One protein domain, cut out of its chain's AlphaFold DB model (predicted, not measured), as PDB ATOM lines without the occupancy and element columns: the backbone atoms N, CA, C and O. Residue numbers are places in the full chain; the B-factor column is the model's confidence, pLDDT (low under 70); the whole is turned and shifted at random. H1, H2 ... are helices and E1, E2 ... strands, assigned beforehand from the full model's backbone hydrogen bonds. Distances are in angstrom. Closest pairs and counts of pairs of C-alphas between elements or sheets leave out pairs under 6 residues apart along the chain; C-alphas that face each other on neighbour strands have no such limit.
ATOM      1  N   THR A  12      -3.814  -4.988 -40.297       85.50
ATOM      2  CA  THR A  12      -4.928  -5.908 -40.543       85.50
ATOM      3  C   THR A  12      -5.492  -6.370 -39.212       85.50
ATOM      4  O   THR A  12      -4.757  -6.916 -38.390       85.50
ATOM      5  N   VAL A  13      -6.788  -6.146 -38.994       87.50
ATOM      6  CA  VAL A  13      -7.487  -6.637 -37.800       87.50
ATOM      7  C   VAL A  13      -7.553  -8.161 -37.858       87.50
ATOM      8  O   VAL A  13      -7.935  -8.734 -38.880       87.50
ATOM      9  N   VAL A  14      -7.193  -8.822 -36.761       88.50
ATOM     10  CA  VAL A  14      -7.344 -10.269 -36.615       88.50
ATOM     11  C   VAL A  14      -8.824 -10.605 -36.623       88.50
ATOM     12  O   VAL A  14      -9.604 -10.030 -35.863       88.50
ATOM     13  N   LYS A  15      -9.206 -11.570 -37.457       89.50
ATOM     14  CA  LYS A  15     -10.586 -12.038 -37.546       89.50
ATOM     15  C   LYS A  15     -10.743 -13.431 -36.961       89.50
ATOM     16  O   LYS A  15      -9.832 -14.252 -37.032       89.50
ATOM     17  N   TYR A  16     -11.919 -13.705 -36.415       87.56
ATOM     18  CA  TYR A  16     -12.301 -15.014 -35.906       87.56
ATOM     19  C   TYR A  16     -13.679 -15.420 -36.430       87.56
ATOM     20  O   TYR A  16     -14.482 -14.587 -36.852       87.56
ATOM     21  N   SER A  17     -13.942 -16.721 -36.401       87.69
ATOM     22  CA  SER A  17     -15.242 -17.304 -36.721       87.69
ATOM     23  C   SER A  17     -15.656 -18.187 -35.554       87.69
ATOM     24  O   SER A  17     -14.830 -18.949 -35.037       87.69
ATOM     25  N   ARG A  18     -16.901 -18.065 -35.083       81.62
ATOM     26  CA  ARG A  18     -17.377 -18.907 -33.982       81.62
ATOM     27  C   ARG A  18     -17.570 -20.338 -34.480       81.62
ATOM     28  O   ARG A  18     -18.300 -20.531 -35.459       81.62
ATOM     29  N   PRO A  19     -16.983 -21.339 -33.796       82.00
ATOM     30  CA  PRO A  19     -17.214 -22.733 -34.136       82.00
ATOM     31  C   PRO A  19     -18.714 -23.031 -34.176       82.00
ATOM     32  O   PRO A  19     -19.447 -22.607 -33.283       82.00
ATOM     33  N   TYR A  20     -19.154 -23.752 -35.206       81.62
ATOM     34  CA  TYR A  20     -20.528 -24.252 -35.368       81.62
ATOM     35  C   TYR A  20     -21.635 -23.204 -35.573       81.62
ATOM     36  O   TYR A  20     -22.783 -23.595 -35.748       81.62
ATOM     37  N   VAL A  21     -21.326 -21.901 -35.565       84.75
ATOM     38  CA  VAL A  21     -22.341 -20.835 -35.698       84.75
ATOM     39  C   VAL A  21     -22.156 -20.014 -36.965       84.75
ATOM     40  O   VAL A  21     -23.136 -19.636 -37.594       84.75
ATOM     41  N   ASP A  22     -20.916 -19.678 -37.317       79.50
ATOM     42  CA  ASP A  22     -20.680 -18.606 -38.286       79.50
ATOM     43  C   ASP A  22     -20.512 -19.080 -39.747       79.50
ATOM     44  O   ASP A  22     -20.328 -18.220 -40.589       79.50
ATOM     45  N   GLU A  23     -20.602 -20.374 -40.092       79.31
ATOM     46  CA  GLU A  23     -20.605 -20.906 -41.489       79.31
ATOM     47  C   GLU A  23     -19.665 -20.191 -42.506       79.31
ATOM     48  O   GLU A  23     -19.998 -20.022 -43.676       79.31
ATOM     49  N   GLY A  24     -18.468 -19.754 -42.089       75.94
ATOM     50  CA  GLY A  24     -17.512 -19.035 -42.954       75.94
ATOM     51  C   GLY A  24     -17.560 -17.498 -42.882       75.94
ATOM     52  O   GLY A  24     -16.839 -16.822 -43.615       75.94
ATOM     53  N   ILE A  25     -18.352 -16.926 -41.975       87.69
ATOM     54  CA  ILE A  25     -18.347 -15.502 -41.627       87.69
ATOM     55  C   ILE A  25     -17.177 -15.223 -40.675       87.69
ATOM     56  O   ILE A  25     -17.040 -15.848 -39.617       87.69
ATOM     57  N   TYR A  26     -16.354 -14.242 -41.040       87.56
ATOM     58  CA  TYR A  26     -15.211 -13.781 -40.255       87.56
ATOM     59  C   TYR A  26     -15.500 -12.410 -39.645       87.56
ATOM     60  O   TYR A  26     -15.761 -11.443 -40.361       87.56
ATOM     61  N   ARG A  27     -15.432 -12.332 -38.316       86.75
ATOM     62  CA  ARG A  27     -15.687 -11.127 -37.516       86.75
ATOM     63  C   ARG A  27     -14.390 -10.603 -36.929       86.75
ATOM     64  O   ARG A  27     -13.490 -11.388 -36.646       86.75
ATOM     65  N   ASP A  28     -14.322  -9.305 -36.682       90.56
ATOM     66  CA  ASP A  28     -13.179  -8.703 -36.000       90.56
ATOM     67  C   ASP A  28     -13.071  -9.241 -34.568       90.56
ATOM     68  O   ASP A  28     -14.055  -9.300 -33.823       90.56
ATOM     69  N   LEU A  29     -11.870  -9.680 -34.191       89.88
ATOM     70  CA  LEU A  29     -11.592 -10.197 -32.861       89.88
ATOM     71  C   LEU A  29     -11.512  -9.038 -31.869       89.88
ATOM     72  O   LEU A  29     -10.564  -8.252 -31.885       89.88
ATOM     73  N   VAL A  30     -12.500  -8.983 -30.979       92.06
ATOM     74  CA  VAL A  30     -12.528  -8.077 -29.832       92.06
ATOM     75  C   VAL A  30     -12.297  -8.896 -28.568       92.06
ATOM     76  O   VAL A  30     -13.053  -9.822 -28.276       92.06
ATOM     77  N   ILE A  31     -11.256  -8.551 -27.817       93.06
ATOM     78  CA  ILE A  31     -10.931  -9.162 -26.530       93.06
ATOM     79  C   ILE A  31     -11.344  -8.211 -25.422       93.06
ATOM     80  O   ILE A  31     -10.976  -7.037 -25.431       93.06
ATOM     81  N   GLN A  32     -12.065  -8.741 -24.443       94.50
ATOM     82  CA  GLN A  32     -12.342  -8.056 -23.194       94.50
ATOM     83  C   GLN A  32     -11.479  -8.665 -22.093       94.50
ATOM     84  O   GLN A  32     -11.530  -9.869 -21.861       94.50
ATOM     85  N   LEU A  33     -10.693  -7.827 -21.423       94.19
ATOM     86  CA  LEU A  33      -9.913  -8.202 -20.253       94.19
ATOM     87  C   LEU A  33     -10.604  -7.622 -19.022       94.19
ATOM     88  O   LEU A  33     -10.701  -6.404 -18.891       94.19
ATOM     89  N   GLU A  34     -11.089  -8.494 -18.145       93.62
ATOM     90  CA  GLU A  34     -11.630  -8.151 -16.828       93.62
ATOM     91  C   GLU A  34     -10.731  -8.790 -15.781       93.62
ATOM     92  O   GLU A  34     -10.891  -9.956 -15.432       93.62
ATOM     93  N   SER A  35      -9.706  -8.059 -15.362       91.00
ATOM     94  CA  SER A  35      -8.668  -8.609 -14.500       91.00
ATOM     95  C   SER A  35      -7.904  -7.499 -13.807       91.00
ATOM     96  O   SER A  35      -7.600  -6.480 -14.414       91.00
ATOM     97  N   SER A  36      -7.531  -7.734 -12.551       89.25
ATOM     98  CA  SER A  36      -6.628  -6.870 -11.793       89.25
ATOM     99  C   SER A  36      -5.145  -7.128 -12.092       89.25
ATOM    100  O   SER A  36      -4.284  -6.621 -11.377       89.25
ATOM    101  N   GLU A  37      -4.826  -7.954 -13.084       91.62
ATOM    102  CA  GLU A  37      -3.454  -8.322 -13.458       91.62
ATOM    103  C   GLU A  37      -2.931  -7.509 -14.654       91.62
ATOM    104  O   GLU A  37      -1.894  -7.844 -15.224       91.62
ATOM    105  N   VAL A  38      -3.651  -6.459 -15.065       94.12
ATOM    106  CA  VAL A  38      -3.341  -5.661 -16.256       94.12
ATOM    107  C   VAL A  38      -2.974  -4.236 -15.859       94.12
ATOM    108  O   VAL A  38      -3.778  -3.516 -15.272       94.12
ATOM    109  N   ASN A  39      -1.780  -3.804 -16.249       93.19
ATOM    110  CA  ASN A  39      -1.316  -2.432 -16.088       93.19
ATOM    111  C   ASN A  39      -1.097  -1.789 -17.459       93.19
ATOM    112  O   ASN A  39      -0.435  -2.346 -18.334       93.19
ATOM    113  N   LEU A  40      -1.643  -0.594 -17.633       92.62
ATOM    114  CA  LEU A  40      -1.344   0.307 -18.729       92.62
ATOM    115  C   LEU A  40      -0.155   1.175 -18.333       92.62
ATOM    116  O   LEU A  40      -0.220   1.929 -17.366       92.62
ATOM    117  N   MET A  41       0.915   1.073 -19.108       90.94
ATOM    118  CA  MET A  41       2.131   1.850 -18.940       90.94
ATOM    119  C   MET A  41       2.164   2.921 -20.032       90.94
ATOM    120  O   MET A  41       2.079   2.615 -21.224       90.94
ATOM    121  N   ILE A  42       2.260   4.184 -19.628       88.69
ATOM    122  CA  ILE A  42       2.294   5.338 -20.525       88.69
ATOM    123  C   ILE A  42       3.649   6.006 -20.348       88.69
ATOM    124  O   ILE A  42       3.891   6.658 -19.335       88.69
ATOM    125  N   ASN A  43       4.531   5.848 -21.329       85.50
ATOM    126  CA  ASN A  43       5.797   6.560 -21.346       85.50
ATOM    127  C   ASN A  43       5.603   7.885 -22.086       85.50
ATOM    128  O   ASN A  43       5.534   7.917 -23.317       85.50
ATOM    129  N   THR A  44       5.500   8.985 -21.338       81.38
ATOM    130  CA  THR A  44       5.257  10.300 -21.949       81.38
ATOM    131  C   THR A  44       6.498  10.859 -22.637       81.38
ATOM    132  O   THR A  44       6.371  11.642 -23.570       81.38
ATOM    133  N   SER A  45       7.693  10.459 -22.198       77.94
ATOM    134  CA  SER A  45       8.963  10.943 -22.753       77.94
ATOM    135  C   SER A  45       9.247  10.340 -24.130       77.94
ATOM    136  O   SER A  45       9.625  11.047 -25.056       77.94
ATOM    137  N   LEU A  46       9.024   9.032 -24.280       81.19
ATOM    138  CA  LEU A  46       9.243   8.288 -25.525       81.19
ATOM    139  C   LEU A  46       7.972   8.171 -26.386       81.19
ATOM    140  O   LEU A  46       7.997   7.509 -27.421       81.19
ATOM    141  N   LYS A  47       6.871   8.805 -25.957       82.88
ATOM    142  CA  LYS A  47       5.565   8.836 -26.637       82.88
ATOM    143  C   LYS A  47       5.068   7.453 -27.076       82.88
ATOM    144  O   LYS A  47       4.629   7.263 -28.210       82.88
ATOM    145  N   PHE A  48       5.129   6.472 -26.178       86.00
ATOM    146  CA  PHE A  48       4.554   5.151 -26.435       86.00
ATOM    147  C   PHE A  48       3.803   4.606 -25.226       86.00
ATOM    148  O   PHE A  48       4.042   4.987 -24.078       86.00
ATOM    149  N   CYS A  49       2.901   3.670 -25.509       89.62
ATOM    150  CA  CYS A  49       2.176   2.913 -24.504       89.62
ATOM    151  C   CYS A  49       2.415   1.420 -24.675       89.62
ATOM    152  O   CYS A  49       2.560   0.911 -25.792       89.62
ATOM    153  N   ASN A  50       2.365   0.706 -23.563       91.69
ATOM    154  CA  ASN A  50       2.360  -0.744 -23.545       91.69
ATOM    155  C   ASN A  50       1.422  -1.264 -22.458       91.69
ATOM    156  O   ASN A  50       1.199  -0.624 -21.430       91.69
ATOM    157  N   LEU A  51       0.877  -2.450 -22.702       92.81
ATOM    158  CA  LEU A  51       0.211  -3.231 -21.674       92.81
ATOM    159  C   LEU A  51       1.214  -4.159 -21.027       92.81
ATOM    160  O   LEU A  51       2.022  -4.798 -21.702       92.81
ATOM    161  N   LEU A  52       1.106  -4.244 -19.714       93.06
ATOM    162  CA  LEU A  52       1.876  -5.121 -18.871       93.06
ATOM    163  C   LEU A  52       0.898  -6.045 -18.154       93.06
ATOM    164  O   LEU A  52       0.121  -5.605 -17.309       93.06
ATOM    165  N   VAL A  53       0.896  -7.311 -18.553       93.69
ATOM    166  CA  VAL A  53      -0.087  -8.306 -18.122       93.69
ATOM    167  C   VAL A  53       0.619  -9.390 -17.323       93.69
ATOM    168  O   VAL A  53       1.643  -9.918 -17.763       93.69
ATOM    169  N   TYR A  54       0.055  -9.748 -16.174       92.94
ATOM    170  CA  TYR A  54       0.617 -10.728 -15.250       92.94
ATOM    171  C   TYR A  54      -0.269 -11.966 -15.083       92.94
ATOM    172  O   TYR A  54      -1.389 -12.019 -15.592       92.94
ATOM    173  N   GLY A  55       0.268 -12.965 -14.381       91.12
ATOM    174  CA  GLY A  55      -0.504 -14.050 -13.778       91.12
ATOM    175  C   GLY A  55      -1.256 -14.928 -14.776       91.12
ATOM    176  O   GLY A  55      -0.720 -15.316 -15.821       91.12
ATOM    177  N   GLU A  56      -2.497 -15.277 -14.438       91.81
ATOM    178  CA  GLU A  56      -3.325 -16.145 -15.277       91.81
ATOM    179  C   GLU A  56      -3.769 -15.437 -16.558       91.81
ATOM    180  O   GLU A  56      -3.735 -16.026 -17.645       91.81
ATOM    181  N   THR A  57      -4.091 -14.148 -16.455       93.00
ATOM    182  CA  THR A  57      -4.496 -13.313 -17.592       93.00
ATOM    183  C   THR A  57      -3.403 -13.285 -18.657       93.00
ATOM    184  O   THR A  57      -3.685 -13.404 -19.849       93.00
ATOM    185  N   CYS A  58      -2.138 -13.214 -18.233       93.94
ATOM    186  CA  CYS A  58      -0.971 -13.299 -19.111       93.94
ATOM    187  C   CYS A  58      -0.928 -14.631 -19.868       93.94
ATOM    188  O   CYS A  58      -0.788 -14.645 -21.093       93.94
ATOM    189  N   MET A  59      -1.103 -15.754 -19.164       92.69
ATOM    190  CA  MET A  59      -1.080 -17.081 -19.782       92.69
ATOM    191  C   MET A  59      -2.209 -17.263 -20.800       92.69
ATOM    192  O   MET A  59      -1.989 -17.830 -21.873       92.69
ATOM    193  N   GLN A  60      -3.415 -16.787 -20.483       92.94
ATOM    194  CA  GLN A  60      -4.564 -16.860 -21.385       92.94
ATOM    195  C   GLN A  60      -4.368 -15.964 -22.614       92.94
ATOM    196  O   GLN A  60      -4.545 -16.427 -23.743       92.94
ATOM    197  N   LEU A  61      -3.932 -14.717 -22.416       92.31
ATOM    198  CA  LEU A  61      -3.687 -13.780 -23.509       92.31
ATOM    199  C   LEU A  61      -2.562 -14.272 -24.427       92.31
ATOM    200  O   LEU A  61      -2.728 -14.263 -25.645       92.31
ATOM    201  N   LYS A  62      -1.470 -14.806 -23.867       92.00
ATOM    202  CA  LYS A  62      -0.386 -15.421 -24.646       92.00
ATOM    203  C   LYS A  62      -0.901 -16.528 -25.561       92.00
ATOM    204  O   LYS A  62      -0.537 -16.546 -26.728       92.00
ATOM    205  N   LYS A  63      -1.761 -17.430 -25.068       90.81
ATOM    206  CA  LYS A  63      -2.342 -18.519 -25.884       90.81
ATOM    207  C   LYS A  63      -3.157 -18.005 -27.073       90.81
ATOM    208  O   LYS A  63      -3.294 -18.716 -28.067       90.81
ATOM    209  N   ILE A  64      -3.746 -16.813 -26.958       89.19
ATOM    210  CA  ILE A  64      -4.475 -16.169 -28.054       89.19
ATOM    211  C   ILE A  64      -3.478 -15.526 -29.021       89.19
ATOM    212  O   ILE A  64      -3.535 -15.800 -30.218       89.19
ATOM    213  N   LEU A  65      -2.541 -14.724 -28.507       88.69
ATOM    214  CA  LEU A  65      -1.559 -14.012 -29.327       88.69
ATOM    215  C   LEU A  65      -0.629 -14.962 -30.086       88.69
ATOM    216  O   LEU A  65      -0.375 -14.724 -31.260       88.69
ATOM    217  N   SER A  66      -0.227 -16.088 -29.490       88.31
ATOM    218  CA  SER A  66       0.634 -17.095 -30.126       88.31
ATOM    219  C   SER A  66       0.006 -17.772 -31.346       88.31
ATOM    220  O   SER A  66       0.694 -18.464 -32.085       88.31
ATOM    221  N   LYS A  67      -1.310 -17.634 -31.558       86.25
ATOM    222  CA  LYS A  67      -1.977 -18.101 -32.787       86.25
ATOM    223  C   LYS A  67      -1.897 -17.085 -33.922       86.25
ATOM    224  O   LYS A  67      -2.198 -17.423 -35.062       86.25
ATOM    225  N   VAL A  68      -1.574 -15.842 -33.590       84.44
ATOM    226  CA  VAL A  68      -1.566 -14.699 -34.500       84.44
ATOM    227  C   VAL A  68      -0.137 -14.343 -34.894       84.44
ATOM    228  O   VAL A  68       0.117 -14.033 -36.054       84.44
ATOM    229  N   SER A  69       0.786 -14.349 -33.933       82.62
ATOM    230  CA  SER A  69       2.167 -13.911 -34.116       82.62
ATOM    231  C   SER A  69       3.027 -14.289 -32.914       82.62
ATOM    232  O   SER A  69       2.498 -14.502 -31.828       82.62
ATOM    233  N   ASP A  70       4.344 -14.286 -33.106       77.25
ATOM    234  CA  ASP A  70       5.359 -14.468 -32.065       77.25
ATOM    235  C   ASP A  70       5.987 -13.141 -31.582       77.25
ATOM    236  O   ASP A  70       6.866 -13.152 -30.724       77.25
ATOM    237  N   ASP A  71       5.556 -11.987 -32.113       77.88
ATOM    238  CA  ASP A  71       6.103 -10.661 -31.778       77.88
ATOM    239  C   ASP A  71       5.466 -10.079 -30.504       77.88
ATOM    240  O   ASP A  71       4.680  -9.130 -30.533       77.88
ATOM    241  N   TYR A  72       5.774 -10.704 -29.370       80.44
ATOM    242  CA  TYR A  72       5.430 -10.233 -28.030       80.44
ATOM    243  C   TYR A  72       6.555 -10.566 -27.045       80.44
ATOM    244  O   TYR A  72       7.256 -11.568 -27.191       80.44
ATOM    245  N   VAL A  73       6.718  -9.754 -25.997       85.56
ATOM    246  CA  VAL A  73       7.734 -10.018 -24.968       85.56
ATOM    247  C   VAL A  73       7.087 -10.794 -23.834       85.56
ATOM    248  O   VAL A  73       6.286 -10.248 -23.077       85.56
ATOM    249  N   TYR A  74       7.418 -12.078 -23.735       89.00
ATOM    250  CA  TYR A  74       6.977 -12.951 -22.653       89.00
ATOM    251  C   TYR A  74       8.160 -13.342 -21.773       89.00
ATOM    252  O   TYR A  74       9.147 -13.894 -22.252       89.00
ATOM    253  N   GLU A  75       8.020 -13.107 -20.475       90.25
ATOM    254  CA  GLU A  75       9.033 -13.375 -19.462       90.25
ATOM    255  C   GLU A  75       8.407 -14.170 -18.312       90.25
ATOM    256  O   GLU A  75       7.218 -14.034 -18.011       90.25
ATOM    257  N   GLN A  76       9.213 -14.991 -17.642       87.50
ATOM    258  CA  GLN A  76       8.882 -15.495 -16.313       87.50
ATOM    259  C   GLN A  76       9.827 -14.840 -15.315       87.50
ATOM    260  O   GLN A  76      11.036 -15.039 -15.389       87.50
ATOM    261  N   VAL A  77       9.266 -14.039 -14.414       80.56
ATOM    262  CA  VAL A  77      10.003 -13.304 -13.381       80.56
ATOM    263  C   VAL A  77       9.495 -13.796 -12.035       80.56
ATOM    264  O   VAL A  77       8.292 -13.755 -11.790       80.56
ATOM    265  N   ASP A  78      10.387 -14.325 -11.198       80.44
ATOM    266  CA  ASP A  78      10.063 -14.844  -9.859       80.44
ATOM    267  C   ASP A  78       8.905 -15.865  -9.843       80.44
ATOM    268  O   ASP A  78       8.060 -15.884  -8.952       80.44
ATOM    269  N   GLY A  79       8.832 -16.711 -10.878       81.00
ATOM    270  CA  GLY A  79       7.763 -17.704 -11.047       81.00
ATOM    271  C   GLY A  79       6.432 -17.136 -11.559       81.00
ATOM    272  O   GLY A  79       5.511 -17.903 -11.838       81.00
ATOM    273  N   MET A  80       6.325 -15.819 -11.749       84.56
ATOM    274  CA  MET A  80       5.156 -15.163 -12.328       84.56
ATOM    275  C   MET A  80       5.329 -14.929 -13.827       84.56
ATOM    276  O   MET A  80       6.351 -14.436 -14.302       84.56
ATOM    277  N   SER A  81       4.287 -15.267 -14.588       91.06
ATOM    278  CA  SER A  81       4.243 -15.012 -16.027       91.06
ATOM    279  C   SER A  81       3.955 -13.537 -16.287       91.06
ATOM    280  O   SER A  81       3.002 -12.984 -15.737       91.06
ATOM    281  N   LYS A  82       4.747 -12.915 -17.157       92.25
ATOM    282  CA  LYS A  82       4.664 -11.502 -17.527       92.25
ATOM    283  C   LYS A  82       4.665 -11.376 -19.045       92.25
ATOM    284  O   LYS A  82       5.491 -11.978 -19.726       92.25
ATOM    285  N   LEU A  83       3.736 -10.592 -19.573       92.38
ATOM    286  CA  LEU A  83       3.600 -10.320 -20.996       92.38
ATOM    287  C   LEU A  83       3.577  -8.811 -21.218       92.38
ATOM    288  O   LEU A  83       2.808  -8.098 -20.571       92.38
ATOM    289  N   ILE A  84       4.409  -8.339 -22.144       91.12
ATOM    290  CA  ILE A  84       4.444  -6.947 -22.583       91.12
ATOM    291  C   ILE A  84       3.966  -6.881 -24.027       91.12
ATOM    292  O   ILE A  84       4.526  -7.542 -24.906       91.12
ATOM    293  N   VAL A  85       2.936  -6.070 -24.267       89.44
ATOM    294  CA  VAL A  85       2.336  -5.894 -25.594       89.44
ATOM    295  C   VAL A  85       2.308  -4.416 -25.959       89.44
ATOM    296  O   VAL A  85       1.909  -3.577 -25.149       89.44
ATOM    297  N   LEU A  86       2.727  -4.098 -27.183       89.25
ATOM    298  CA  LEU A  86       2.618  -2.749 -27.733       89.25
ATOM    299  C   LEU A  86       1.166  -2.430 -28.072       89.25
ATOM    300  O   LEU A  86       0.448  -3.260 -28.640       89.25
ATOM    301  N   ILE A  87       0.745  -1.210 -27.749       91.25
ATOM    302  CA  ILE A  87      -0.642  -0.799 -27.939       91.25
ATOM    303  C   ILE A  87      -0.773   0.518 -28.690       91.25
ATOM    304  O   ILE A  87       0.127   1.355 -28.682       91.25
ATOM    305  N   GLN A  88      -1.940   0.703 -29.300       89.19
ATOM    306  CA  GLN A  88      -2.369   1.966 -29.891       89.19
ATOM    307  C   GLN A  88      -3.606   2.470 -29.151       89.19
ATOM    308  O   GLN A  88      -4.552   1.716 -28.932       89.19
ATOM    309  N   THR A  89      -3.608   3.743 -28.760       84.81
ATOM    310  CA  THR A  89      -4.643   4.317 -27.881       84.81
ATOM    311  C   THR A  89      -5.350   5.542 -28.458       84.81
ATOM    312  O   THR A  89      -6.188   6.136 -27.776       84.81
ATOM    313  N   ALA A  90      -5.062   5.893 -29.716       74.56
ATOM    314  CA  ALA A  90      -5.461   7.157 -30.337       74.56
ATOM    315  C   ALA A  90      -6.972   7.451 -30.290       74.56
ATOM    316  O   ALA A  90      -7.362   8.598 -30.100       74.56
ATOM    317  N   ASP A  91      -7.818   6.423 -30.392       78.44
ATOM    318  CA  ASP A  91      -9.280   6.566 -30.400       78.44
ATOM    319  C   ASP A  91      -9.962   5.977 -29.157       78.44
ATOM    320  O   ASP A  91     -11.174   5.756 -29.153       78.44
ATOM    321  N   SER A  92      -9.197   5.721 -28.097       83.62
ATOM    322  CA  SER A  92      -9.739   5.114 -26.886       83.62
ATOM    323  C   SER A  92     -10.636   6.074 -26.108       83.62
ATOM    324  O   SER A  92     -10.366   7.273 -26.002       83.62
ATOM    325  N   VAL A  93     -11.696   5.514 -25.528       86.19
ATOM    326  CA  VAL A  93     -12.521   6.163 -24.504       86.19
ATOM    327  C   VAL A  93     -12.356   5.414 -23.191       86.19
ATOM    328  O   VAL A  93     -12.061   4.216 -23.179       86.19
ATOM    329  N   GLY A  94     -12.568   6.070 -22.057       86.94
ATOM    330  CA  GLY A  94     -12.446   5.335 -20.812       86.94
ATOM    331  C   GLY A  94     -12.834   6.074 -19.560       86.94
ATOM    332  O   GLY A  94     -13.275   7.221 -19.598       86.94
ATOM    333  N   LYS A  95     -12.679   5.365 -18.446       90.44
ATOM    334  CA  LYS A  95     -12.807   5.913 -17.106       90.44
ATOM    335  C   LYS A  95     -11.541   5.637 -16.312       90.44
ATOM    336  O   LYS A  95     -11.045   4.515 -16.323       90.44
ATOM    337  N   LEU A  96     -11.029   6.654 -15.631       88.25
ATOM    338  CA  LEU A  96      -9.938   6.515 -14.671       88.25
ATOM    339  C   LEU A  96     -10.369   7.110 -13.339       88.25
ATOM    340  O   LEU A  96     -10.847   8.241 -13.308       88.25
ATOM    341  N   ASN A  97     -10.238   6.352 -12.246       87.06
ATOM    342  CA  ASN A  97     -10.704   6.763 -10.911       87.06
ATOM    343  C   ASN A  97     -12.170   7.266 -10.928       87.06
ATOM    344  O   ASN A  97     -12.508   8.275 -10.317       87.06
ATOM    345  N   GLY A  98     -13.037   6.628 -11.724       84.81
ATOM    346  CA  GLY A  98     -14.437   7.039 -11.906       84.81
ATOM    347  C   GLY A  98     -14.666   8.267 -12.804       84.81
ATOM    348  O   GLY A  98     -15.805   8.508 -13.212       84.81
ATOM    349  N   MET A  99     -13.620   9.004 -13.182       86.38
ATOM    350  CA  MET A  99     -13.708  10.155 -14.085       86.38
ATOM    351  C   MET A  99     -13.732   9.704 -15.542       86.38
ATOM    352  O   MET A  99     -12.947   8.850 -15.947       86.38
ATOM    353  N   THR A 100     -14.642  10.268 -16.336       90.75
ATOM    354  CA  THR A 100     -14.730   9.962 -17.772       90.75
ATOM    355  C   THR A 100     -13.658  10.734 -18.526       90.75
ATOM    356  O   THR A 100     -13.531  11.940 -18.343       90.75
ATOM    357  N   MET A 101     -12.903  10.028 -19.362       88.88
ATOM    358  CA  MET A 101     -11.828  10.586 -20.171       88.88
ATOM    359  C   MET A 101     -12.315  10.847 -21.593       88.88
ATOM    360  O   MET A 101     -13.020  10.015 -22.178       88.88
ATOM    361  N   ASP A 102     -11.892  11.973 -22.158       85.69
ATOM    362  CA  ASP A 102     -12.183  12.325 -23.544       85.69
ATOM    363  C   ASP A 102     -11.474  11.396 -24.534       85.69
ATOM    364  O   ASP A 102     -10.474  10.734 -24.234       85.69
ATOM    365  N   LYS A 103     -12.000  11.353 -25.759       85.75
ATOM    366  CA  LYS A 103     -11.397  10.579 -26.843       85.75
ATOM    367  C   LYS A 103      -9.973  11.078 -27.113       85.75
ATOM    368  O   LYS A 103      -9.770  12.263 -27.356       85.75
ATOM    369  N   GLY A 104      -9.002  10.165 -27.105       81.69
ATOM    370  CA  GLY A 104      -7.602  10.494 -27.392       81.69
ATOM    371  C   GLY A 104      -6.845  11.158 -26.234       81.69
ATOM    372  O   GLY A 104      -5.742  11.656 -26.446       81.69
ATOM    373  N   TRP A 105      -7.381  11.117 -25.008       84.75
ATOM    374  CA  TRP A 105      -6.771  11.726 -23.817       84.75
ATOM    375  C   TRP A 105      -5.305  11.323 -23.572       84.75
ATOM    376  O   TRP A 105      -4.528  12.122 -23.054       84.75
ATOM    377  N   ILE A 106      -4.904  10.103 -23.955       86.38
ATOM    378  CA  ILE A 106      -3.518   9.627 -23.813       86.38
ATOM    379  C   ILE A 106      -2.570  10.423 -24.711       86.38
ATOM    380  O   ILE A 106      -1.484  10.789 -24.272       86.38
ATOM    381  N   ASN A 107      -2.986  10.736 -25.940       84.56
ATOM    382  CA  ASN A 107      -2.183  11.552 -26.849       84.56
ATOM    383  C   ASN A 107      -2.052  12.973 -26.297       84.56
ATOM    384  O   ASN A 107      -0.943  13.488 -26.196       84.56
ATOM    385  N   THR A 108      -3.159  13.559 -25.825       83.69
ATOM    386  CA  THR A 108      -3.147  14.872 -25.161       83.69
ATOM    387  C   THR A 108      -2.192  14.890 -23.966       83.69
ATOM    388  O   THR A 108      -1.415  15.827 -23.808       83.69
ATOM    389  N   LEU A 109      -2.192  13.836 -23.146       83.19
ATOM    390  CA  LEU A 109      -1.284  13.696 -22.006       83.19
ATOM    391  C   LEU A 109       0.193  13.611 -22.424       83.19
ATOM    392  O   LEU A 109       1.059  14.155 -21.730       83.19
ATOM    393  N   MET A 110       0.497  12.919 -23.526       83.31
ATOM    394  CA  MET A 110       1.855  12.838 -24.072       83.31
ATOM    395  C   MET A 110       2.325  14.183 -24.629       83.31
ATOM    396  O   MET A 110       3.462  14.576 -24.375       83.31
ATOM    397  N   ASP A 111       1.459  14.898 -25.346       80.88
ATOM    398  CA  ASP A 111       1.804  16.173 -25.977       80.88
ATOM    399  C   ASP A 111       2.000  17.287 -24.946       80.88
ATOM    400  O   ASP A 111       3.037  17.947 -24.958       80.88
ATOM    401  N   LEU A 112       1.113  17.396 -23.948       77.12
ATOM    402  CA  LEU A 112       1.286  18.340 -22.835       77.12
ATOM    403  C   LEU A 112       2.621  18.138 -22.098       77.12
ATOM    404  O   LEU A 112       3.246  19.097 -21.647       77.12
ATOM    405  N   ASN A 113       3.078  16.888 -21.973       69.75
ATOM    406  CA  ASN A 113       4.343  16.580 -21.311       69.75
ATOM    407  C   ASN A 113       5.576  16.869 -22.170       69.75
ATOM    408  O   ASN A 113       6.641  17.117 -21.597       69.75
ATOM    409  N   ALA A 114       5.441  16.832 -23.497       65.62
ATOM    410  CA  ALA A 114       6.496  17.214 -24.427       65.62
ATOM    411  C   ALA A 114       6.708  18.736 -24.408       65.62
ATOM    412  O   ALA A 114       7.835  19.189 -24.213       65.62
ATOM    413  N   ASP A 115       5.623  19.514 -24.461       58.97
ATOM    414  CA  ASP A 115       5.678  20.984 -24.474       58.97
ATOM    415  C   ASP A 115       6.243  21.569 -23.169       58.97
ATOM    416  O   ASP A 115       6.942  22.588 -23.165       58.97
ATOM    417  N   CYS A 116       5.989  20.899 -22.038       54.75
ATOM    418  CA  CYS A 116       6.575  21.270 -20.748       54.75
ATOM    419  C   CYS A 116       8.097  21.072 -20.703       54.75
ATOM    420  O   CYS A 116       8.771  21.780 -19.957       54.75
ATOM    421  N   ASN A 117       8.637  20.120 -21.471       54.06
ATOM    422  CA  ASN A 117      10.068  19.818 -21.482       54.06
ATOM    423  C   ASN A 117      10.861  20.781 -22.387       54.06
ATOM    424  O   ASN A 117      12.033  21.021 -22.113       54.06
ATOM    425  N   GLU A 118      10.248  21.356 -23.428       51.75
ATOM    426  CA  GLU A 118      10.937  22.295 -24.332       51.75
ATOM    427  C   GLU A 118      11.053  23.718 -23.756       51.75
ATOM    428  O   GLU A 118      11.975  24.453 -24.107       51.75
ATOM    429  N   ASN A 119      10.182  24.098 -22.813       44.88
ATOM    430  CA  ASN A 119      10.130  25.457 -22.255       44.88
ATOM    431  C   ASN A 119      10.662  25.597 -20.815       44.88
ATOM    432  O   ASN A 119      10.663  26.699 -20.262       44.88
ATOM    433  N   SER A 120      11.130  24.523 -20.172       46.56
ATOM    434  CA  SER A 120      11.576  24.577 -18.774       46.56
ATOM    435  C   SER A 120      13.081  24.841 -18.633       46.56
ATOM    436  O   SER A 120      13.852  23.964 -18.248       46.56
ATOM    437  N   LEU A 127      12.186  15.842  -8.815       38.25
ATOM    438  CA  LEU A 127      11.615  14.664  -9.488       38.25
ATOM    439  C   LEU A 127      12.349  14.453 -10.810       38.25
ATOM    440  O   LEU A 127      12.185  15.236 -11.743       38.25
ATOM    441  N   GLU A 128      13.189  13.424 -10.874       43.28
ATOM    442  CA  GLU A 128      13.758  12.980 -12.145       43.28
ATOM    443  C   GLU A 128      12.632  12.489 -13.072       43.28
ATOM    444  O   GLU A 128      11.705  11.819 -12.607       43.28
ATOM    445  N   PRO A 129      12.647  12.829 -14.374       45.81
ATOM    446  CA  PRO A 129      11.524  12.592 -15.262       45.81
ATOM    447  C   PRO A 129      11.613  11.209 -15.917       45.81
ATOM    448  O   PRO A 129      11.560  11.101 -17.140       45.81
ATOM    449  N   ASP A 130      11.641  10.141 -15.122       50.03
ATOM    450  CA  ASP A 130      11.123   8.849 -15.587       50.03
ATOM    451  C   ASP A 130       9.589   8.927 -15.533       50.03
ATOM    452  O   ASP A 130       8.922   8.379 -14.658       50.03
ATOM    453  N   LYS A 131       9.014   9.710 -16.461       70.00
ATOM    454  CA  LYS A 131       7.574  10.000 -16.577       70.00
ATOM    455  C   LYS A 131       6.811   8.807 -17.164       70.00
ATOM    456  O   LYS A 131       6.163   8.898 -18.211       70.00
ATOM    457  N   VAL A 132       6.935   7.656 -16.519       78.25
ATOM    458  CA  VAL A 132       6.109   6.493 -16.816       78.25
ATOM    459  C   VAL A 132       4.907   6.531 -15.888       78.25
ATOM    460  O   VAL A 132       5.028   6.340 -14.682       78.25
ATOM    461  N   ILE A 133       3.736   6.797 -16.456       85.00
ATOM    462  CA  ILE A 133       2.472   6.766 -15.721       85.00
ATOM    463  C   ILE A 133       1.930   5.344 -15.798       85.00
ATOM    464  O   ILE A 133       1.837   4.765 -16.883       85.00
ATOM    465  N   VAL A 134       1.574   4.786 -14.644       87.75
ATOM    466  CA  VAL A 134       1.022   3.435 -14.532       87.75
ATOM    467  C   VAL A 134      -0.438   3.532 -14.124       87.75
ATOM    468  O   VAL A 134      -0.752   4.080 -13.075       87.75
ATOM    469  N   ALA A 135      -1.330   2.984 -14.942       89.50
ATOM    470  CA  ALA A 135      -2.738   2.828 -14.605       89.50
ATOM    471  C   ALA A 135      -3.078   1.341 -14.516       89.50
ATOM    472  O   ALA A 135      -2.883   0.591 -15.472       89.50
ATOM    473  N   LYS A 136      -3.623   0.904 -13.386       92.12
ATOM    474  CA  LYS A 136      -4.156  -0.445 -13.242       92.12
ATOM    475  C   LYS A 136      -5.505  -0.525 -13.939       92.12
ATOM    476  O   LYS A 136      -6.441   0.172 -13.560       92.12
ATOM    477  N   LEU A 137      -5.617  -1.368 -14.954       93.06
ATOM    478  CA  LEU A 137      -6.873  -1.581 -15.660       93.06
ATOM    479  C   LEU A 137      -7.684  -2.640 -14.916       93.06
ATOM    480  O   LEU A 137      -7.157  -3.689 -14.569       93.06
ATOM    481  N   LEU A 138      -8.959  -2.360 -14.671       92.75
ATOM    482  CA  LEU A 138      -9.915  -3.307 -14.093       92.75
ATOM    483  C   LEU A 138     -10.725  -3.986 -15.197       92.75
ATOM    484  O   LEU A 138     -11.006  -5.183 -15.135       92.75
ATOM    485  N   LYS A 139     -11.078  -3.211 -16.226       94.31
ATOM    486  CA  LYS A 139     -11.784  -3.690 -17.408       94.31
ATOM    487  C   LYS A 139     -11.278  -2.968 -18.642       94.31
ATOM    488  O   LYS A 139     -11.127  -1.752 -18.650       94.31
ATOM    489  N   SER A 140     -11.026  -3.700 -19.715       94.56
ATOM    490  CA  SER A 140     -10.579  -3.100 -20.969       94.56
ATOM    491  C   SER A 140     -10.995  -3.921 -22.184       94.56
ATOM    492  O   SER A 140     -11.227  -5.123 -22.078       94.56
ATOM    493  N   GLN A 141     -11.141  -3.259 -23.330       95.00
ATOM    494  CA  GLN A 141     -11.525  -3.867 -24.601       95.00
ATOM    495  C   GLN A 141     -10.532  -3.490 -25.694       95.00
ATOM    496  O   GLN A 141     -10.190  -2.315 -25.853       95.00
ATOM    497  N   TRP A 142     -10.118  -4.496 -26.461       94.25
ATOM    498  CA  TRP A 142      -9.033  -4.395 -27.428       94.25
ATOM    499  C   TRP A 142      -9.378  -5.120 -28.722       94.25
ATOM    500  O   TRP A 142      -9.924  -6.223 -28.680       94.25
ATOM    501  N   THR A 143      -8.993  -4.555 -29.862       93.38
ATOM    502  CA  THR A 143      -8.816  -5.324 -31.102       93.38
ATOM    503  C   THR A 143      -7.351  -5.692 -31.270       93.38
ATOM    504  O   THR A 143      -6.462  -4.969 -30.821       93.38
ATOM    505  N   ILE A 144      -7.077  -6.818 -31.925       91.25
ATOM    506  CA  ILE A 144      -5.706  -7.205 -32.273       91.25
ATOM    507  C   ILE A 144      -5.472  -6.880 -33.739       91.25
ATOM    508  O   ILE A 144      -6.251  -7.280 -34.601       91.25
ATOM    509  N   HIS A 145      -4.391  -6.168 -34.015       90.31
ATOM    510  CA  HIS A 145      -3.939  -5.827 -35.349       90.31
ATOM    511  C   HIS A 145      -2.573  -6.461 -35.594       90.31
ATOM    512  O   HIS A 145      -1.730  -6.518 -34.701       90.31
ATOM    513  N   VAL A 146      -2.348  -6.908 -36.825       87.62
ATOM    514  CA  VAL A 146      -1.046  -7.379 -37.296       87.62
ATOM    515  C   VAL A 146      -0.535  -6.418 -38.359       87.62
ATOM    516  O   VAL A 146      -1.284  -6.018 -39.254       87.62
ATOM    517  N   GLN A 147       0.735  -6.033 -38.259       83.56
ATOM    518  CA  GLN A 147       1.406  -5.149 -39.207       83.56
ATOM    519  C   GLN A 147       2.629  -5.835 -39.832       83.56
ATOM    520  O   GLN A 147       3.490  -6.381 -39.138       83.56
ATOM    521  N   GLY A 148       2.741  -5.761 -41.160       75.69
ATOM    522  CA  GLY A 148       3.901  -6.267 -41.894       75.69
ATOM    523  C   GLY A 148       4.095  -7.779 -41.732       75.69
ATOM    524  O   GLY A 148       3.169  -8.550 -41.964       75.69
ATOM    525  N   ARG A 149       5.312  -8.207 -41.359       66.69
ATOM    526  CA  ARG A 149       5.688  -9.634 -41.300       66.69
ATOM    527  C   ARG A 149       5.066 -10.418 -40.142       66.69
ATOM    528  O   ARG A 149       5.001 -11.633 -40.273       66.69
ATOM    529  N   SER A 150       4.625  -9.750 -39.072       74.31
ATOM    530  CA  SER A 150       3.904 -10.364 -37.937       74.31
ATOM    531  C   SER A 150       3.705  -9.417 -36.741       74.31
ATOM    532  O   SER A 150       3.205  -9.856 -35.713       74.31
ATOM    533  N   LYS A 151       4.063  -8.129 -36.801       84.31
ATOM    534  CA  LYS A 151       4.077  -7.288 -35.594       84.31
ATOM    535  C   LYS A 151       2.686  -7.117 -34.994       84.31
ATOM    536  O   LYS A 151       1.779  -6.671 -35.697       84.31
ATOM    537  N   VAL A 152       2.528  -7.452 -33.713       87.00
ATOM    538  CA  VAL A 152       1.244  -7.357 -33.008       87.00
ATOM    539  C   VAL A 152       1.072  -5.980 -32.398       87.00
ATOM    540  O   VAL A 152       1.945  -5.471 -31.698       87.00
ATOM    541  N   TRP A 153      -0.108  -5.417 -32.616       89.56
ATOM    542  CA  TRP A 153      -0.581  -4.216 -31.954       89.56
ATOM    543  C   TRP A 153      -1.943  -4.500 -31.336       89.56
ATOM    544  O   TRP A 153      -2.832  -5.029 -32.003       89.56
ATOM    545  N   MET A 154      -2.119  -4.157 -30.062       92.06
ATOM    546  CA  MET A 154      -3.450  -4.135 -29.459       92.06
ATOM    547  C   MET A 154      -4.008  -2.719 -29.520       92.06
ATOM    548  O   MET A 154      -3.444  -1.786 -28.948       92.06
ATOM    549  N   ASN A 155      -5.132  -2.556 -30.201       92.25
ATOM    550  CA  ASN A 155      -5.769  -1.261 -30.365       92.25
ATOM    551  C   ASN A 155      -6.842  -1.106 -29.295       92.25
ATOM    552  O   ASN A 155      -7.753  -1.924 -29.169       92.25
ATOM    553  N   CYS A 156      -6.688  -0.066 -28.489       92.25
ATOM    554  CA  CYS A 156      -7.550   0.220 -27.363       92.25
ATOM    555  C   CYS A 156      -8.896   0.757 -27.840       92.25
ATOM    556  O   CYS A 156      -8.957   1.823 -28.450       92.25
ATOM    557  N   LEU A 157      -9.976   0.067 -27.484       91.19
ATOM    558  CA  LEU A 157     -11.336   0.555 -27.702       91.19
ATOM    559  C   LEU A 157     -11.858   1.267 -26.457       91.19
ATOM    560  O   LEU A 157     -12.360   2.389 -26.525       91.19
ATOM    561  N   LYS A 158     -11.729   0.605 -25.304       91.56
ATOM    562  CA  LYS A 158     -12.284   1.077 -24.038       91.56
ATOM    563  C   LYS A 158     -11.425   0.651 -22.858       91.56
ATOM    564  O   LYS A 158     -10.995  -0.499 -22.811       91.56
ATOM    565  N   ILE A 159     -11.252   1.537 -21.884       92.88
ATOM    566  CA  ILE A 159     -10.586   1.231 -20.611       92.88
ATOM    567  C   ILE A 159     -11.403   1.711 -19.416       92.88
ATOM    568  O   ILE A 159     -12.114   2.711 -19.478       92.88
ATOM    569  N   ASP A 160     -11.272   0.983 -18.323       92.62
ATOM    570  CA  ASP A 160     -11.729   1.332 -16.991       92.62
ATOM    571  C   ASP A 160     -10.624   0.915 -16.020       92.62
ATOM    572  O   ASP A 160     -10.178  -0.241 -16.042       92.62
ATOM    573  N   GLY A 161     -10.120   1.854 -15.231       91.12
ATOM    574  CA  GLY A 161      -8.954   1.623 -14.394       91.12
ATOM    575  C   GLY A 161      -8.729   2.685 -13.330       91.12
ATOM    576  O   GLY A 161      -9.522   3.608 -13.149       91.12
ATOM    577  N   VAL A 162      -7.617   2.539 -12.620       89.06
ATOM    578  CA  VAL A 162      -7.206   3.415 -11.524       89.06
ATOM    579  C   VAL A 162      -5.726   3.769 -11.629       89.06
ATOM    580  O   VAL A 162      -4.915   2.938 -12.029       89.06
ATOM    581  N   LEU A 163      -5.364   5.010 -11.300       81.31
ATOM    582  CA  LEU A 163      -3.979   5.506 -11.387       81.31
ATOM    583  C   LEU A 163      -3.144   5.205 -10.135       81.31
ATOM    584  O   LEU A 163      -1.921   5.230 -10.197       81.31
ATOM    585  N   ASP A 164      -3.796   4.915  -9.008       65.50
ATOM    586  CA  ASP A 164      -3.127   4.707  -7.729       65.50
ATOM    587  C   ASP A 164      -3.703   3.479  -7.010       65.50
ATOM    588  O   ASP A 164      -4.876   3.434  -6.640       65.50
ATOM    589  N   LEU A 165      -2.860   2.462  -6.826       52.97
ATOM    590  CA  LEU A 165      -3.178   1.268  -6.039       52.97
ATOM    591  C   LEU A 165      -3.334   1.587  -4.544       52.97
ATOM    592  O   LEU A 165      -4.061   0.877  -3.854       52.97
ATOM    593  N   SER A 166      -2.676   2.642  -4.059       49.38
ATOM    594  CA  SER A 166      -2.698   3.081  -2.659       49.38
ATOM    595  C   SER A 166      -4.076   3.646  -2.305       49.38
ATOM    596  O   SER A 166      -4.741   3.107  -1.423       49.38
ATOM    597  N   HIS A 167      -4.573   4.618  -3.084       44.16
ATOM    598  CA  HIS A 167      -5.937   5.149  -2.942       44.16
ATOM    599  C   HIS A 167      -7.028   4.102  -3.231       44.16
ATOM    600  O   HIS A 167      -8.048   4.070  -2.547       44.16
ATOM    601  N   TYR A 168      -6.826   3.212  -4.210       43.38
ATOM    602  CA  TYR A 168      -7.797   2.151  -4.509       43.38
ATOM    603  C   TYR A 168      -7.940   1.127  -3.373       43.38
ATOM    604  O   TYR A 168      -9.033   0.608  -3.138       43.38
ATOM    605  N   ASN A 169      -6.847   0.823  -2.668       45.72
ATOM    606  CA  ASN A 169      -6.901  -0.042  -1.497       45.72
ATOM    607  C   ASN A 169      -7.550   0.674  -0.305       45.72
ATOM    608  O   ASN A 169      -8.346   0.037   0.373       45.72
ATOM    609  N   GLU A 170      -7.297   1.972  -0.087       41.44
ATOM    610  CA  GLU A 170      -7.927   2.757   0.992       41.44
ATOM    611  C   GLU A 170      -9.460   2.818   0.884       41.44
ATOM    612  O   GLU A 170     -10.146   2.646   1.892       41.44
ATOM    613  N   GLU A 171     -10.025   2.937  -0.325       43.97
ATOM    614  CA  GLU A 171     -11.486   2.859  -0.529       43.97
ATOM    615  C   GLU A 171     -12.074   1.455  -0.271       43.97
ATOM    616  O   GLU A 171     -13.289   1.305  -0.131       43.97
ATOM    617  N   ARG A 172     -11.233   0.415  -0.187       44.41
ATOM    618  CA  ARG A 172     -11.633  -0.988   0.014       44.41
ATOM    619  C   ARG A 172     -11.220  -1.587   1.363       44.41
ATOM    620  O   ARG A 172     -11.433  -2.779   1.555       44.41
TER     621      ARG A 172
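Overview. This is residues 12 to 120 and 127 to 172 of the 175 residues of an uncharacterized protein of Pichia kudriavzevii (UniProt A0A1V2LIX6). You are looking at a closed barrel of five strands, E1, E2, E4, E8 and E7, with H1 packed along its outside, E3 beside E4 and the hairpin E5 and E6 beside E8. At one end of the long axis the loop of residues 12 to 29 reaches away from the barrel; at the other, H2 meets the barrel through residues 105 to 110 and then runs outward. The printed part has 155 residues, in the order E1 E2 H1 E3 E4 E5 E6 H2 E7 E8 H3; the sheet is mixed, and so is the class, helices and strands. The whole is compact, with a radius of gyration of the C-alphas of 16.8 A, yet elongated, spanning 58 by 35 by 30 A.

Arrangement. Look first at E1, residues 30 to 43, which bends by 107 degrees at residue 35. It forms an antiparallel hairpin with E2, residues 48 to 54, where N 39 and O 52 are 2.8 A apart. H1, residues 55 to 65, is on the barrel, outside it, at a height of 6.5 A, and runs along the strands, at 3 degrees to E2 on the local plane. E3, residues 73 to 77, forms a hairpin with E4, residues 80 to 88, where N 82 and O 75 are 2.8 A apart; E2 is antiparallel to E4 on the other side, with N 83 and O 53 at 2.8 A. E5, residues 93 to 96, forms a hairpin with E6, residues 99 to 101, with N 101 and O 94 at 2.8 A. H2, residues 105 to 118, is on the barrel over E1, at a height of 10.6 A. E7, residues 132 to 147, bends by 112 degrees at residue 138 and is antiparallel to E1, with N 31 and O 142 at 2.8 A. E8, residues 151 to 162, forms a hairpin with E7, with N 145 and O 153 at 2.8 A, and is parallel to E4, with N 156 and O 88 at 2.8 A, and to E5, with N 95 and O 159 at 2.9 A. H3, residues 165 to 170, is on the barrel; its closest C-alpha to E8 is Tyr 168, 7.2 A from Val 162. In H1 and H3 every O i to N i+4 pair is within hydrogen-bond range, in H2 9 of 10.

Along the chain. Find C-alpha 30 at (-12.528, -8.077, -29.832), where E1 begins; it measures 24.9 A, E2 19.8 A, H1 15.6 A, E4 25.7 A. H2 starts at C-alpha 105, (-6.771, 11.726, -23.817), and covers 20.6 A. E7 measures 25.7 A, and E8 28.7 A, ending at C-alpha 162, (-7.206, 3.415, -11.524).

Size, cuts and confidence. The C-alphas farthest apart, Tyr 20 and Ser 120, are 60.7 A apart. Residues 121 to 126 are not printed, and C-alphas 120 and 127 are 13.6 A apart across the cut. Of the links printed whole, none is long. Confidence is under 70 at residues 113 to 120, 127 to 130, 149 and 164 to 172.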